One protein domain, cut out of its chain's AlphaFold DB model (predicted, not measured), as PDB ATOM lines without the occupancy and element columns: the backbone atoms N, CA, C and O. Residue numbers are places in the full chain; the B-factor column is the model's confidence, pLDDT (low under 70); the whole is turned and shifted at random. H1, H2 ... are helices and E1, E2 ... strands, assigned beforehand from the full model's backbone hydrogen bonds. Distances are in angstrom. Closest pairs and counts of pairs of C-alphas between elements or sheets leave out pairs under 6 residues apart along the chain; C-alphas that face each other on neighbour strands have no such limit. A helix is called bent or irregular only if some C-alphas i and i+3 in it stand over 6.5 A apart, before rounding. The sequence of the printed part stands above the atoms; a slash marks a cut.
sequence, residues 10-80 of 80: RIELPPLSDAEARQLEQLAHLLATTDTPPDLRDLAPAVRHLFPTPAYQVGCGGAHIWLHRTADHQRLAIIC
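AT A GLANCE: This is residues 10 to 80 of the 80 residues of an uncharacterized protein of Hymenobacter luteus (UniProt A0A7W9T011). A strongly twisted sheet, E1, E2, E3, has helix H2 packed along one face, two layers, while longer H1 folds against H2 as a helical hairpin and grazes the sheet. The 71 printed residues run H1, H2, E1, E2, E3; the antiparallel strands form a meander, each the neighbour of the one before. The mixed domain is compact, radius of gyration of the C-alphas 11.3 A, spanning 32 by 22 by 19 A.

HOW THE PARTS SIT: E2, residues 64 to 69, is antiparallel to E1, residues 56 to 61, with N 59 and O 66 3.1 A apart, and to E3, residues 72 to 79, with N 67 and O 77 2.9 A apart. H2, residues 40 to 50, lies over E1 and E2 at a height of 8.4 A over the sheet; its closest C-alphas to E1 are those of Arg 48 and Val 58, 6.2 A. H1, residues 18 to 33, touches H2 with residues 23 to 27 alone, closest C-alphas Gln 23 and Leu 50, 6.1 A, opposite ways at a shallow tilt of 35.0 degrees, only just short of steep. Every O i to N i+4 pair is within hydrogen-bond range in H1, 4 of 7 in H2.

IN THESE COORDINATES: H1 runs 22.4 A from C-alpha 18 at (-76.134, -17.229, 83.469); E3 runs 18.5 A to C-alpha 79 at (-74.843, -31.502, 98.548). H2 is irregular: C-alphas 42 and 45 are 7.0 A apart.

THE WHOLE: The printed part has no cut and no long link; no printed residue is under 70 in pLDDT.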
ATOM      1  N   ARG A  10     -71.107 -29.831  95.505       95.38
ATOM      2  CA  ARG A  10     -70.361 -30.361  94.364       95.38
ATOM      3  C   ARG A  10     -71.182 -30.184  93.096       95.38
ATOM      4  O   ARG A  10     -72.245 -30.781  92.949       95.38
ATOM      5  N   ILE A  11     -70.673 -29.366  92.182       95.94
ATOM      6  CA  ILE A  11     -71.255 -29.155  90.855       95.94
ATOM      7  C   ILE A  11     -70.714 -30.252  89.931       95.94
ATOM      8  O   ILE A  11     -69.501 -30.388  89.778       95.94
ATOM      9  N   GLU A  12     -71.605 -31.059  89.357       96.12
ATOM     10  CA  GLU A  12     -71.251 -32.186  88.481       96.12
ATOM     11  C   GLU A  12     -71.370 -31.826  86.992       96.12
ATOM     12  O   GLU A  12     -70.644 -32.384  86.170       96.12
ATOM     13  N   LEU A  13     -72.229 -30.862  86.645       96.19
ATOM     14  CA  LEU A  13     -72.380 -30.347  85.283       96.19
ATOM     15  C   LEU A  13     -72.192 -28.829  85.230       96.19
ATOM     16  O   LEU A  13     -72.607 -28.130  86.154       96.19
ATOM     17  N   PRO A  14     -71.634 -28.289  84.131       95.12
ATOM     18  CA  PRO A  14     -71.561 -26.847  83.943       95.12
ATOM     19  C   PRO A  14     -72.969 -26.247  83.819       95.12
ATOM     20  O   PRO A  14     -73.864 -26.915  83.285       95.12
ATOM     21  N   PRO A  15     -73.174 -24.993  84.258       95.19
ATOM     22  CA  PRO A  15     -74.453 -24.328  84.091       95.19
ATOM     23  C   PRO A  15     -74.787 -24.113  82.603       95.19
ATOM     24  O   PRO A  15     -73.909 -23.801  81.802       95.19
ATOM     25  N   LEU A  16     -76.058 -24.250  82.225       94.62
ATOM     26  CA  LEU A  16     -76.566 -24.022  80.865       94.62
ATOM     27  C   LEU A  16     -76.857 -22.550  80.571       94.62
ATOM     28  O   LEU A  16     -77.094 -22.184  79.422       94.62
ATOM     29  N   SER A  17     -76.911 -21.712  81.603       95.06
ATOM     30  CA  SER A  17     -77.212 -20.290  81.466       95.06
ATOM     31  C   SER A  17     -76.633 -19.482  82.619       95.06
ATOM     32  O   SER A  17     -76.399 -20.008  83.708       95.06
ATOM     33  N   ASP A  18     -76.513 -18.173  82.414       96.69
ATOM     34  CA  ASP A  18     -76.134 -17.229  83.469       96.69
ATOM     35  C   ASP A  18     -77.137 -17.208  84.631       96.69
ATOM     36  O   ASP A  18     -76.791 -16.838  85.751       96.69
ATOM     37  N   ALA A  19     -78.402 -17.559  84.380       95.25
ATOM     38  CA  ALA A  19     -79.399 -17.679  85.438       95.25
ATOM     39  C   ALA A  19     -79.095 -18.887  86.335       95.25
ATOM     40  O   ALA A  19     -79.038 -18.738  87.552       95.25
ATOM     41  N   GLU A  20     -78.814 -20.049  85.737       96.12
ATOM     42  CA  GLU A  20     -78.439 -21.261  86.477       96.12
ATOM     43  C   GLU A  20     -77.105 -21.079  87.214       96.12
ATOM     44  O   GLU A  20     -76.980 -21.492  88.364       96.12
ATOM     45  N   ALA A  21     -76.140 -20.376  86.608       97.12
ATOM     46  CA  ALA A  21     -74.888 -20.014  87.269       97.12
ATOM     47  C   ALA A  21     -75.131 -19.184  88.543       97.12
ATOM     48  O   ALA A  21     -74.639 -19.541  89.611       97.12
ATOM     49  N   ARG A  22     -75.971 -18.141  88.468       97.50
ATOM     50  CA  ARG A  22     -76.340 -17.331  89.644       97.50
ATOM     51  C   ARG A  22     -77.085 -18.141  90.707       97.50
ATOM     52  O   ARG A  22     -76.851 -17.930  91.892       97.50
ATOM     53  N   GLN A  23     -77.954 -19.071  90.313       97.25
ATOM     54  CA  GLN A  23     -78.643 -19.960  91.259       97.25
ATOM     55  C   GLN A  23     -77.648 -20.868  92.004       97.25
ATOM     56  O   GLN A  23     -77.773 -21.064  93.213       97.25
ATOM     57  N   LEU A  24     -76.633 -21.393  91.307       97.25
ATOM     58  CA  LEU A  24     -75.568 -22.200  91.914       97.25
ATOM     59  C   LEU A  24     -74.681 -21.372  92.855       97.25
ATOM     60  O   LEU A  24     -74.342 -21.845  93.937       97.25
ATOM     61  N   GLU A  25     -74.357 -20.127  92.497       97.12
ATOM     62  CA  GLU A  25     -73.647 -19.191  93.381       97.12
ATOM     63  C   GLU A  25     -74.457 -18.872  94.646       97.12
ATOM     64  O   GLU A  25     -73.921 -18.900  95.755       97.12
ATOM     65  N   GLN A  26     -75.763 -18.626  94.503       96.75
ATOM     66  CA  GLN A  26     -76.671 -18.411  95.633       96.75
ATOM     67  C   GLN A  26     -76.743 -19.635  96.547       96.75
ATOM     68  O   GLN A  26     -76.756 -19.487  97.768       96.75
ATOM     69  N   LEU A  27     -76.748 -20.842  95.977       95.94
ATOM     70  CA  LEU A  27     -76.711 -22.080  96.748       95.94
ATOM     71  C   LEU A  27     -75.386 -22.242  97.499       95.94
ATOM     72  O   LEU A  27     -75.397 -22.570  98.682       95.94
ATOM     73  N   ALA A  28     -74.251 -21.977  96.850       94.31
ATOM     74  CA  ALA A  28     -72.950 -22.001  97.516       94.31
ATOM     75  C   ALA A  28     -72.905 -21.006  98.688       94.31
ATOM     76  O   ALA A  28     -72.436 -21.341  99.776       94.31
ATOM     77  N   HIS A  29     -73.454 -19.804  98.494       93.69
ATOM     78  CA  HIS A  29     -73.542 -18.789  99.540       93.69
ATOM     79  C   HIS A  29     -74.468 -19.200 100.695       93.69
ATOM     80  O   HIS A  29     -74.108 -19.014 101.857       93.69
ATOM     81  N   LEU A  30     -75.627 -19.799 100.397       92.19
ATOM     82  CA  LEU A  30     -76.542 -20.354 101.399       92.19
ATOM     83  C   LEU A  30     -75.818 -21.369 102.292       92.19
ATOM     84  O   LEU A  30     -75.883 -21.263 103.512       92.19
ATOM     85  N   LEU A  31     -75.090 -22.317 101.700       91.00
ATOM     86  CA  LEU A  31     -74.375 -23.354 102.451       91.00
ATOM     87  C   LEU A  31     -73.224 -22.783 103.285       91.00
ATOM     88  O   LEU A  31     -72.995 -23.237 104.398       91.00
ATOM     89  N   ALA A  32     -72.535 -21.759 102.779       89.50
ATOM     90  CA  ALA A  32     -71.452 -21.099 103.503       89.50
ATOM     91  C   ALA A  32     -71.926 -20.243 104.693       89.50
ATOM     92  O   ALA A  32     -71.136 -19.953 105.587       89.50
ATOM     93  N   THR A  33     -73.186 -19.798 104.688       89.06
ATOM     94  CA  THR A  33     -73.746 -18.887 105.705       89.06
ATOM     95  C   THR A  33     -74.737 -19.557 106.651       89.06
ATOM     96  O   THR A  33     -75.104 -18.967 107.665       89.06
ATOM     97  N   THR A  34     -75.161 -20.781 106.340       83.81
ATOM     98  CA  THR A  34     -76.075 -21.566 107.171       83.81
ATOM     99  C   THR A  34     -75.265 -22.523 108.033       83.81
ATOM    100  O   THR A  34     -74.461 -23.297 107.510       83.81
ATOM    101  N   ASP A  35     -75.494 -22.510 109.348       82.25
ATOM    102  CA  ASP A  35     -74.959 -23.555 110.221       82.25
ATOM    103  C   ASP A  35     -75.427 -24.918 109.705       82.25
ATOM    104  O   ASP A  35     -76.617 -25.127 109.463       82.25
ATOM    105  N   THR A  36     -74.486 -25.841 109.500       75.44
ATOM    106  CA  THR A  36     -74.821 -27.140 108.912       75.44
ATOM    107  C   THR A  36     -75.776 -27.889 109.843       75.44
ATOM    108  O   THR A  36     -75.406 -28.167 110.990       75.44
ATOM    109  N   PRO A  37     -77.004 -28.199 109.387       77.88
ATOM    110  CA  PRO A  37     -77.972 -28.883 110.224       77.88
ATOM    111  C   PRO A  37     -77.514 -30.320 110.508       77.88
ATOM    112  O   PRO A  37     -76.755 -30.898 109.727       77.88
ATOM    113  N   PRO A  38     -78.005 -30.935 111.597       78.94
ATOM    114  CA  PRO A  38     -77.732 -32.341 111.893       78.94
ATOM    115  C   PRO A  38     -78.267 -33.289 110.807       78.94
ATOM    116  O   PRO A  38     -77.771 -34.405 110.676       78.94
ATOM    117  N   ASP A  39     -79.261 -32.848 110.030       86.00
ATOM    118  CA  ASP A  39     -79.769 -33.542 108.855       86.00
ATOM    119  C   ASP A  39     -79.737 -32.612 107.637       86.00
ATOM    120  O   ASP A  39     -80.484 -31.637 107.553       86.00
ATOM    121  N   LEU A  40     -78.895 -32.929 106.651       85.25
ATOM    122  CA  LEU A  40     -78.762 -32.133 105.427       85.25
ATOM    123  C   LEU A  40     -80.076 -31.998 104.653       85.25
ATOM    124  O   LEU A  40     -80.258 -31.024 103.925       85.25
ATOM    125  N   ARG A  41     -81.027 -32.922 104.834       88.12
ATOM    126  CA  ARG A  41     -82.343 -32.872 104.181       88.12
ATOM    127  C   ARG A  41     -83.174 -31.671 104.629       88.12
ATOM    128  O   ARG A  41     -84.050 -31.246 103.873       88.12
ATOM    129  N   ASP A  42     -82.855 -31.075 105.774       89.06
ATOM    130  CA  ASP A  42     -83.500 -29.853 106.258       89.06
ATOM    131  C   ASP A  42     -83.202 -28.641 105.359       89.06
ATOM    132  O   ASP A  42     -83.970 -27.679 105.340       89.06
ATOM    133  N   LEU A  43     -82.148 -28.700 104.536       89.88
ATOM    134  CA  LEU A  43     -81.840 -27.671 103.538       89.88
ATOM    135  C   LEU A  43     -82.697 -27.800 102.267       89.88
ATOM    136  O   LEU A  43     -82.803 -26.846 101.494       89.88
ATOM    137  N   ALA A  44     -83.347 -28.945 102.030       92.12
ATOM    138  CA  ALA A  44     -84.063 -29.219 100.783       92.12
ATOM    139  C   ALA A  44     -85.163 -28.195 100.429       92.12
ATOM    140  O   ALA A  44     -85.300 -27.881  99.243       92.12
ATOM    141  N   PRO A  45     -85.943 -27.635 101.380       93.38
ATOM    142  CA  PRO A  45     -86.882 -26.555 101.081       93.38
ATOM    143  C   PRO A  45     -86.198 -25.305 100.510       93.38
ATOM    144  O   PRO A  45     -86.685 -24.744  99.530       93.38
ATOM    145  N   ALA A  46     -85.049 -24.904 101.066       93.62
ATOM    146  CA  ALA A  46     -84.282 -23.763 100.570       93.62
ATOM    147  C   ALA A  46     -83.708 -24.041  99.172       93.62
ATOM    148  O   ALA A  46     -83.817 -23.203  98.278       93.62
ATOM    149  N   VAL A  47     -83.196 -25.256  98.937       94.62
ATOM    150  CA  VAL A  47     -82.713 -25.664  97.606       94.62
ATOM    151  C   VAL A  47     -83.845 -25.636  96.572       94.62
ATOM    152  O   VAL A  47     -83.653 -25.123  95.476       94.62
ATOM    153  N   ARG A  48     -85.051 -26.112  96.913       95.94
ATOM    154  CA  ARG A  48     -86.232 -26.052  96.025       95.94
ATOM    155  C   ARG A  48     -86.696 -24.631  95.728       95.94
ATOM    156  O   ARG A  48     -87.273 -24.397  94.671       95.94
ATOM    157  N   HIS A  49     -86.467 -23.696  96.645       95.88
ATOM    158  CA  HIS A  49     -86.770 -22.291  96.404       95.88
ATOM    159  C   HIS A  49     -85.827 -21.690  95.353       95.88
ATOM    160  O   HIS A  49     -86.281 -20.979  94.459       95.88
ATOM    161  N   LEU A  50     -84.534 -22.024  95.423       96.06
ATOM    162  CA  LEU A  50     -83.544 -21.603  94.428       96.06
ATOM    163  C   LEU A  50     -83.729 -22.319  93.085       96.06
ATOM    164  O   LEU A  50     -83.548 -21.701  92.041       96.06
ATOM    165  N   PHE A  51     -84.128 -23.592  93.106       96.00
ATOM    166  CA  PHE A  51     -84.302 -24.448  91.932       96.00
ATOM    167  C   PHE A  51     -85.746 -24.967  91.837       96.00
ATOM    168  O   PHE A  51     -86.023 -26.117  92.196       96.00
ATOM    169  N   PRO A  52     -86.690 -24.128  91.372       94.19
ATOM    170  CA  PRO A  52     -88.104 -24.465  91.384       94.19
ATOM    171  C   PRO A  52     -88.500 -25.441  90.270       94.19
ATOM    172  O   PRO A  52     -87.965 -25.445  89.155       94.19
ATOM    173  N   THR A  53     -89.536 -26.228  90.551       91.25
ATOM    174  CA  THR A  53     -90.273 -26.977  89.529       91.25
ATOM    175  C   THR A  53     -91.008 -26.013  88.583       91.25
ATOM    176  O   THR A  53     -91.469 -24.966  89.038       91.25
ATOM    177  N   PRO A  54     -91.200 -26.360  87.298       93.56
ATOM    178  CA  PRO A  54     -90.875 -27.643  86.683       93.56
ATOM    179  C   PRO A  54     -89.464 -27.701  86.087       93.56
ATOM    180  O   PRO A  54     -89.130 -28.723  85.510       93.56
ATOM    181  N   ALA A  55     -88.645 -26.650  86.178       93.94
ATOM    182  CA  ALA A  55     -87.331 -26.618  85.524       93.94
ATOM    183  C   ALA A  55     -86.317 -27.571  86.176       93.94
ATOM    184  O   ALA A  55     -85.488 -28.162  85.481       93.94
ATOM    185  N   TYR A  56     -86.431 -27.757  87.490       96.00
ATOM    186  CA  TYR A  56     -85.514 -28.567  88.281       96.00
ATOM    187  C   TYR A  56     -86.244 -29.602  89.131       96.00
ATOM    188  O   TYR A  56     -87.388 -29.408  89.551       96.00
ATOM    189  N   GLN A  57     -85.536 -30.687  89.431       95.50
ATOM    190  CA  GLN A  57     -85.938 -31.693  90.402       95.50
ATOM    191  C   GLN A  57     -84.916 -31.730  91.534       95.50
ATOM    192  O   GLN A  57     -83.721 -31.909  91.304       95.50
ATOM    193  N   VAL A  58     -85.412 -31.575  92.761       95.25
ATOM    194  CA  VAL A  58     -84.607 -31.629  93.984       95.25
ATOM    195  C   VAL A  58     -85.115 -32.763  94.854       95.25
ATOM    196  O   VAL A  58     -86.248 -32.719  95.360       95.25
ATOM    197  N   GLY A  59     -84.265 -33.757  95.070       93.00
ATOM    198  CA  GLY A  59     -84.578 -34.884  95.931       93.00
ATOM    199  C   GLY A  59     -83.524 -35.136  96.993       93.00
ATOM    200  O   GLY A  59     -82.445 -34.548  97.004       93.00
ATOM    201  N   CYS A  60     -83.892 -36.010  97.922       91.94
ATOM    202  CA  CYS A  60     -83.095 -36.354  99.088       91.94
ATOM    203  C   CYS A  60     -82.839 -37.861  99.083       91.94
ATOM    204  O   CYS A  60     -83.766 -38.638  98.849       91.94
ATOM    205  N   GLY A  61     -81.604 -38.281  99.351       82.69
ATOM    206  CA  GLY A  61     -81.232 -39.694  99.436       82.69
ATOM    207  C   GLY A  61     -80.128 -39.914 100.465       82.69
ATOM    208  O   GLY A  61     -79.018 -39.415 100.302       82.69
ATOM    209  N   GLY A  62     -80.426 -40.660 101.532       82.12
ATOM    210  CA  GLY A  62     -79.519 -40.782 102.678       82.12
ATOM    211  C   GLY A  62     -79.226 -39.409 103.290       82.12
ATOM    212  O   GLY A  62     -80.161 -38.670 103.589       82.12
ATOM    213  N   ALA A  63     -77.940 -39.073 103.416       83.50
ATOM    214  CA  ALA A  63     -77.459 -37.774 103.888       83.50
ATOM    215  C   ALA A  63     -77.263 -36.736 102.762       83.50
ATOM    216  O   ALA A  63     -76.661 -35.703 102.996       83.50
ATOM    217  N   HIS A  64     -77.746 -36.983 101.541       90.56
ATOM    218  CA  HIS A  64     -77.462 -36.121 100.392       90.56
ATOM    219  C   HIS A  64     -78.706 -35.431  99.836       90.56
ATOM    220  O   HIS A  64     -79.797 -36.016  99.803       90.56
ATOM    221  N   ILE A  65     -78.512 -34.227  99.296       94.44
ATOM    222  CA  ILE A  65     -79.469 -33.575  98.395       94.44
ATOM    223  C   ILE A  65     -78.903 -33.628  96.982       94.44
ATOM    224  O   ILE A  65     -77.768 -33.225  96.756       94.44
ATOM    225  N   TRP A  66     -79.701 -34.087  96.026       95.06
ATOM    226  CA  TRP A  66     -79.354 -34.068  94.608       95.06
ATOM    227  C   TRP A  66     -80.242 -33.086  93.845       95.06
ATOM    228  O   TRP A  66     -81.418 -32.898  94.168       95.06
ATOM    229  N   LEU A  67     -79.664 -32.476  92.813       95.38
ATOM    230  CA  LEU A  67     -80.297 -31.506  91.928       95.38
ATOM    231  C   LEU A  67     -80.145 -31.968  90.478       95.38
ATOM    232  O   LEU A  67     -79.032 -32.222  90.021       95.38
ATOM    233  N   HIS A  68     -81.258 -32.088  89.760       95.62
ATOM    234  CA  HIS A  68     -81.307 -32.442  88.341       95.62
ATOM    235  C   HIS A  68     -82.089 -31.374  87.575       95.62
ATOM    236  O   HIS A  68     -82.972 -30.713  88.133       95.62
ATOM    237  N   ARG A  69     -81.814 -31.247  86.279       95.06
ATOM    238  CA  ARG A  69     -82.687 -30.506  85.361       95.06
ATOM    239  C   ARG A  69     -83.841 -31.423  84.977       95.06
ATOM    240  O   ARG A  69     -83.633 -32.592  84.708       95.06
ATOM    241  N   THR A  70     -85.068 -30.939  84.880       92.06
ATOM    242  CA  THR A  70     -86.179 -31.831  84.486       92.06
ATOM    243  C   THR A  70     -86.044 -32.320  83.043       92.06
ATOM    244  O   THR A  70     -86.488 -33.416  82.715       92.06
ATOM    245  N   ALA A  71     -85.411 -31.519  82.183       89.69
ATOM    246  CA  ALA A  71     -85.133 -31.884  80.797       89.69
ATOM    247  C   ALA A  71     -83.976 -32.892  80.647       89.69
ATOM    248  O   ALA A  71     -83.803 -33.437  79.560       89.69
ATOM    249  N   ASP A  72     -83.188 -33.130  81.704       85.12
ATOM    250  CA  ASP A  72     -82.022 -34.012  81.670       85.12
ATOM    251  C   ASP A  72     -81.861 -34.768  82.995       85.12
ATOM    252  O   ASP A  72     -81.614 -34.187  84.049       85.12
ATOM    253  N   HIS A  73     -81.950 -36.095  82.939       79.19
ATOM    254  CA  HIS A  73     -81.818 -36.945  84.119       79.19
ATOM    255  C   HIS A  73     -80.407 -36.962  84.726       79.19
ATOM    256  O   HIS A  73     -80.226 -37.573  85.783       79.19
ATOM    257  N   GLN A  74     -79.417 -36.314  84.109       90.12
ATOM    258  CA  GLN A  74     -78.109 -36.119  84.720       90.12
ATOM    259  C   GLN A  74     -78.167 -35.156  85.918       90.12
ATOM    260  O   GLN A  74     -78.904 -34.168  85.947       90.12
ATOM    261  N   ARG A  75     -77.348 -35.448  86.934       93.00
ATOM    262  CA  ARG A  75     -77.204 -34.593  88.114       93.00
ATOM    263  C   ARG A  75     -76.454 -33.323  87.751       93.00
ATOM    264  O   ARG A  75     -75.324 -33.378  87.289       93.00
ATOM    265  N   LEU A  76     -77.068 -32.184  88.038       96.12
ATOM    266  CA  LEU A  76     -76.419 -30.881  87.984       96.12
ATOM    267  C   LEU A  76     -75.464 -30.702  89.168       96.12
ATOM    268  O   LEU A  76     -74.317 -30.297  88.986       96.12
ATOM    269  N   ALA A  77     -75.937 -31.003  90.378       96.38
ATOM    270  CA  ALA A  77     -75.163 -30.849  91.601       96.38
ATOM    271  C   ALA A  77     -75.633 -31.802  92.708       96.38
ATOM    272  O   ALA A  77     -76.759 -32.311  92.688       96.38
ATOM    273  N   ILE A  78     -74.764 -32.007  93.693       95.31
ATOM    274  CA  ILE A  78     -75.036 -32.748  94.924       95.31
ATOM    275  C   ILE A  78     -74.514 -31.963  96.132       95.31
ATOM    276  O   ILE A  78     -73.487 -31.291  96.044       95.31
ATOM    277  N   ILE A  79     -75.241 -32.040  97.246       93.38
ATOM    278  CA  ILE A  79     -74.843 -31.502  98.548       93.38
ATOM    279  C   ILE A  79     -74.565 -32.689  99.473       93.38
ATOM    280  O   ILE A  79     -75.433 -33.563  99.605       93.38
ATOM    281  N   CYS A  80     -73.366 -32.716 100.056       89.50
ATOM    282  CA  CYS A  80     -72.827 -33.780 100.909       89.50
ATOM    283  C   CYS A  80     -72.363 -33.262 102.264       89.50
ATOM    284  O   CYS A  80     -72.013 -32.066 102.333       89.50
TER     285      CYS A  80